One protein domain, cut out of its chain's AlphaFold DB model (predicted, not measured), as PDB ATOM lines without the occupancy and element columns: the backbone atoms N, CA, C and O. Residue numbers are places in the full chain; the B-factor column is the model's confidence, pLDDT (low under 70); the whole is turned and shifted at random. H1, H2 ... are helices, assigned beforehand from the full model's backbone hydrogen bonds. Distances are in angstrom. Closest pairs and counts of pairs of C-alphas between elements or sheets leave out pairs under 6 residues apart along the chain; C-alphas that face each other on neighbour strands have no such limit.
ATOM      1  N   ASP A  41     148.226 168.652 130.783       65.69
ATOM      2  CA  ASP A  41     147.282 167.534 130.980       65.69
ATOM      3  C   ASP A  41     147.880 166.167 130.574       65.69
ATOM      4  O   ASP A  41     147.486 165.118 131.093       65.69
ATOM      5  N   ASP A  42     148.864 166.168 129.676       62.16
ATOM      6  CA  ASP A  42     149.605 164.998 129.206       62.16
ATOM      7  C   ASP A  42     150.754 164.568 130.140       62.16
ATOM      8  O   ASP A  42     151.201 163.423 130.061       62.16
ATOM      9  N   GLU A  43     151.193 165.423 131.070       61.94
ATOM     10  CA  GLU A  43     152.228 165.104 132.064       61.94
ATOM     11  C   GLU A  43     151.676 164.363 133.295       61.94
ATOM     12  O   GLU A  43     152.425 163.699 134.015       61.94
ATOM     13  N   LEU A  44     150.364 164.444 133.552       63.06
ATOM     14  CA  LEU A  44     149.714 163.797 134.704       63.06
ATOM     15  C   LEU A  44     149.296 162.348 134.449       63.06
ATOM     16  O   LEU A  44     148.933 161.632 135.387       63.06
ATOM     17  N   THR A  45     149.336 161.900 133.196       65.88
ATOM     18  CA  THR A  45     148.965 160.539 132.809       65.88
ATOM     19  C   THR A  45     150.107 159.888 132.047       65.88
ATOM     20  O   THR A  45     150.813 160.529 131.276       65.88
ATOM     21  N   VAL A  46     150.324 158.588 132.257       68.25
ATOM     22  CA  VAL A  46     151.271 157.851 131.417       68.25
ATOM     23  C   VAL A  46     150.630 157.700 130.042       68.25
ATOM     24  O   VAL A  46     149.850 156.776 129.809       68.25
ATOM     25  N   THR A  47     150.918 158.639 129.144       77.44
ATOM     26  CA  THR A  47     150.438 158.569 127.766       77.44
ATOM     27  C   THR A  47     151.027 157.333 127.071       77.44
ATOM     28  O   THR A  47     152.140 156.906 127.403       77.44
ATOM     29  N   PRO A  48     150.331 156.735 126.083       81.94
ATOM     30  CA  PRO A  48     150.874 155.610 125.321       81.94
ATOM     31  C   PRO A  48     152.242 155.922 124.697       81.94
ATOM     32  O   PRO A  48     153.130 155.074 124.677       81.94
ATOM     33  N   GLU A  49     152.448 157.161 124.249       80.38
ATOM     34  CA  GLU A  49     153.728 157.620 123.710       80.38
ATOM     35  C   GLU A  49     154.837 157.657 124.769       80.38
ATOM     36  O   GLU A  49     155.966 157.228 124.508       80.38
ATOM     37  N   LEU A  50     154.526 158.135 125.979       82.12
ATOM     38  CA  LEU A  50     155.465 158.122 127.097       82.12
ATOM     39  C   LEU A  50     155.808 156.686 127.508       82.12
ATOM     40  O   LEU A  50     156.977 156.380 127.749       82.12
ATOM     41  N   GLN A  51     154.822 155.787 127.504       86.12
ATOM     42  CA  GLN A  51     155.027 154.366 127.776       86.12
ATOM     43  C   GLN A  51     155.990 153.730 126.759       86.12
ATOM     44  O   GLN A  51     156.950 153.069 127.155       86.12
ATOM     45  N   VAL A  52     155.822 154.016 125.463       89.12
ATOM     46  CA  VAL A  52     156.739 153.550 124.405       89.12
ATOM     47  C   VAL A  52     158.165 154.066 124.625       89.12
ATOM     48  O   VAL A  52     159.127 153.305 124.484       89.12
ATOM     49  N   LYS A  53     158.333 155.340 125.010       87.62
ATOM     50  CA  LYS A  53     159.656 155.910 125.330       87.62
ATOM     51  C   LYS A  53     160.301 155.208 126.530       87.62
ATOM     52  O   LYS A  53     161.486 154.878 126.469       87.62
ATOM     53  N   ILE A  54     159.533 154.938 127.587       90.69
ATOM     54  CA  ILE A  54     160.002 154.209 128.775       90.69
ATOM     55  C   ILE A  54     160.443 152.790 128.403       90.69
ATOM     56  O   ILE A  54     161.516 152.344 128.816       90.69
ATOM     57  N   ASP A  55     159.649 152.076 127.607       93.25
ATOM     58  CA  ASP A  55     159.956 150.697 127.227       93.25
ATOM     59  C   ASP A  55     161.175 150.607 126.307       93.25
ATOM     60  O   ASP A  55     162.018 149.721 126.489       93.25
ATOM     61  N   LYS A  56     161.340 151.577 125.399       92.62
ATOM     62  CA  LYS A  56     162.561 151.726 124.603       92.62
ATOM     63  C   LYS A  56     163.783 151.963 125.493       92.62
ATOM     64  O   LYS A  56     164.766 151.239 125.357       92.62
ATOM     65  N   ALA A  57     163.709 152.899 126.441       90.69
ATOM     66  CA  ALA A  57     164.809 153.178 127.364       90.69
ATOM     67  C   ALA A  57     165.187 151.935 128.196       90.69
ATOM     68  O   ALA A  57     166.363 151.603 128.343       90.69
ATOM     69  N   ARG A  58     164.195 151.175 128.681       92.81
ATOM     70  CA  ARG A  58     164.423 149.896 129.381       92.81
ATOM     71  C   ARG A  58     165.104 148.860 128.487       92.81
ATOM     72  O   ARG A  58     165.974 148.128 128.960       92.81
ATOM     73  N   ALA A  59     164.711 148.767 127.217       94.31
ATOM     74  CA  ALA A  59     165.334 147.860 126.259       94.31
ATOM     75  C   ALA A  59     166.789 148.254 125.958       94.31
ATOM     76  O   ALA A  59     167.650 147.380 125.914       94.31
ATOM     77  N   GLU A  60     167.079 149.549 125.817       93.44
ATOM     78  CA  GLU A  60     168.435 150.069 125.606       93.44
ATOM     79  C   GLU A  60     169.351 149.780 126.797       93.44
ATOM     80  O   GLU A  60     170.465 149.299 126.593       93.44
ATOM     81  N   ILE A  61     168.862 149.957 128.030       91.94
ATOM     82  CA  ILE A  61     169.599 149.584 129.248       91.94
ATOM     83  C   ILE A  61     169.907 148.081 129.257       91.94
ATOM     84  O   ILE A  61     171.053 147.691 129.471       91.94
ATOM     85  N   ARG A  62     168.913 147.223 128.975       91.38
ATOM     86  CA  ARG A  62     169.121 145.764 128.899       91.38
ATOM     87  C   ARG A  62     170.110 145.365 127.804       91.38
ATOM     88  O   ARG A  62     170.859 144.414 127.984       91.38
ATOM     89  N   ALA A  63     170.116 146.088 126.688       93.44
ATOM     90  CA  ALA A  63     171.037 145.872 125.577       93.44
ATOM     91  C   ALA A  63     172.431 146.493 125.804       93.44
ATOM     92  O   ALA A  63     173.266 146.435 124.905       93.44
ATOM     93  N   GLY A  64     172.684 147.125 126.959       90.25
ATOM     94  CA  GLY A  64     173.955 147.791 127.261       90.25
ATOM     95  C   GLY A  64     174.195 149.082 126.472       90.25
ATOM     96  O   GLY A  64     175.304 149.609 126.482       90.25
ATOM     97  N   LYS A  65     173.171 149.626 125.801       91.25
ATOM     98  CA  LYS A  65     173.220 150.899 125.062       91.25
ATOM     99  C   LYS A  65     173.002 152.088 126.001       91.25
ATOM    100  O   LYS A  65     172.203 152.978 125.725       91.25
ATOM    101  N   CYS A  66     173.688 152.085 127.136       88.69
ATOM    102  CA  CYS A  66     173.594 153.123 128.150       88.69
ATOM    103  C   CYS A  66     174.985 153.502 128.656       88.69
ATOM    104  O   CYS A  66     175.897 152.679 128.692       88.69
ATOM    105  N   ILE A  67     175.130 154.752 129.082       88.38
ATOM    106  CA  ILE A  67     176.348 155.242 129.723       88.38
ATOM    107  C   ILE A  67     176.103 155.223 131.227       88.38
ATOM    108  O   ILE A  67     175.174 155.863 131.715       88.38
ATOM    109  N   THR A  68     176.930 154.479 131.956       88.12
ATOM    110  CA  THR A  68     176.846 154.394 133.415       88.12
ATOM    111  C   THR A  68     177.884 155.320 134.027       88.12
ATOM    112  O   THR A  68     179.081 155.073 133.910       88.12
ATOM    113  N   LEU A  69     177.420 156.365 134.703       91.69
ATOM    114  CA  LEU A  69     178.257 157.309 135.443       91.69
ATOM    115  C   LEU A  69     178.111 156.972 136.929       91.69
ATOM    116  O   LEU A  69     176.993 156.960 137.440       91.69
ATOM    117  N   LYS A  70     179.207 156.616 137.607       90.56
ATOM    118  CA  LYS A  70     179.155 156.106 138.991       90.56
ATOM    119  C   LYS A  70     179.604 157.140 140.011       90.56
ATOM    120  O   LYS A  70     179.202 157.067 141.170       90.56
ATOM    121  N   THR A  71     180.442 158.079 139.592       93.75
ATOM    122  CA  THR A  71     181.037 159.091 140.460       93.75
ATOM    123  C   THR A  71     180.697 160.497 139.990       93.75
ATOM    124  O   THR A  71     180.339 160.724 138.834       93.75
ATOM    125  N   HIS A  72     180.825 161.460 140.900       87.56
ATOM    126  CA  HIS A  72     180.645 162.873 140.578       87.56
ATOM    127  C   HIS A  72     181.622 163.338 139.479       87.56
ATOM    128  O   HIS A  72     181.238 164.094 138.587       87.56
ATOM    129  N   ASP A  73     182.851 162.816 139.488       90.19
ATOM    130  CA  ASP A  73     183.866 163.112 138.474       90.19
ATOM    131  C   ASP A  73     183.502 162.542 137.096       90.19
ATOM    132  O   ASP A  73     183.718 163.213 136.085       90.19
ATOM    133  N   ASP A  74     182.903 161.345 137.033       90.50
ATOM    134  CA  ASP A  74     182.410 160.765 135.772       90.50
ATOM    135  C   ASP A  74     181.349 161.667 135.136       90.50
ATOM    136  O   ASP A  74     181.364 161.913 133.928       90.50
ATOM    137  N   VAL A  75     180.442 162.189 135.966       89.88
ATOM    138  CA  VAL A  75     179.386 163.111 135.540       89.88
ATOM    139  C   VAL A  75     179.990 164.407 135.012       89.88
ATOM    140  O   VAL A  75     179.673 164.815 133.893       89.88
ATOM    141  N   ALA A  76     180.904 165.023 135.766       89.19
ATOM    142  CA  ALA A  76     181.560 166.263 135.360       89.19
ATOM    143  C   ALA A  76     182.315 166.108 134.027       89.19
ATOM    144  O   ALA A  76     182.191 166.957 133.141       89.19
ATOM    145  N   ARG A  77     183.043 165.000 133.840       90.38
ATOM    146  CA  ARG A  77     183.773 164.707 132.593       90.38
ATOM    147  C   ARG A  77     182.847 164.487 131.403       90.38
ATOM    148  O   ARG A  77     183.134 164.983 130.318       90.38
ATOM    149  N   TYR A  78     181.745 163.766 131.596       90.50
ATOM    150  CA  TYR A  78     180.789 163.493 130.525       90.50
ATOM    151  C   TYR A  78     180.162 164.778 129.964       90.50
ATOM    152  O   TYR A  78     180.061 164.928 128.749       90.50
ATOM    153  N   PHE A  79     179.782 165.716 130.835       89.38
ATOM    154  CA  PHE A  79     179.165 166.980 130.420       89.38
ATOM    155  C   PHE A  79     180.166 168.052 129.965       89.38
ATOM    156  O   PHE A  79     179.763 168.963 129.255       89.38
ATOM    157  N   SER A  80     181.447 167.950 130.332       86.94
ATOM    158  CA  SER A  80     182.483 168.903 129.887       86.94
ATOM    159  C   SER A  80     183.003 168.630 128.469       86.94
ATOM    160  O   SER A  80     183.571 169.519 127.845       86.94
ATOM    161  N   ASN A  81     182.827 167.405 127.963       72.56
ATOM    162  CA  ASN A  81     183.319 166.963 126.651       72.56
ATOM    163  C   ASN A  81     182.228 166.965 125.559       72.56
ATOM    164  O   ASN A  81     182.368 166.268 124.550       72.56
ATOM    165  N   ARG A  82     181.127 167.690 125.772       55.84
ATOM    166  CA  ARG A  82     179.955 167.759 124.892       55.84
ATOM    167  C   ARG A  82     179.628 169.203 124.549       55.84
ATOM    168  O   ARG A  82     179.139 169.407 123.419       55.84
TER     169      ARG A  82
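AT A GLANCE: This is residues 41 to 82 of the 82 residues of an uncharacterized protein of Prevotella sp (UniProt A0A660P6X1). A long helix, H1, and a shorter one, H2, stand well away from each other at the two ends of an open link, residues 63 to 71, with no core between them. H2 is turned across the line of H1, and an unnamed tail, residues 41 to 47, leads into H1. The printed part has 42 residues with two named helices, H1 then H2, and no named strand; its class is all helix. It is extended, with a radius of gyration of the C-alphas of 14.5 A and spans of 36 by 26 by 17 A.

IN THESE COORDINATES: H1, residues 48 to 62, is 21.0 A long and begins at C-alpha 48 (150.874, 155.610, 125.321). H2, residues 72 to 80, is 12.4 A long and ends at C-alpha 80 (182.483, 168.903, 129.887).

HOW THE PARTS SIT: H1 and H2 are apart, with no C-alpha of the one within 8 A of the other. A short link of 9 residues joins them. In H1 and H2 every O i to N i+4 pair is within hydrogen-bond range.

THE WHOLE: The C-alphas farthest apart, those of Asp 41 and Asp 73, are 37.6 A apart. Residues 59 to 64 and 70 to 76 stand free. The printed part has no cut. Residues 41 to 46 and residue 82 have pLDDT under 70.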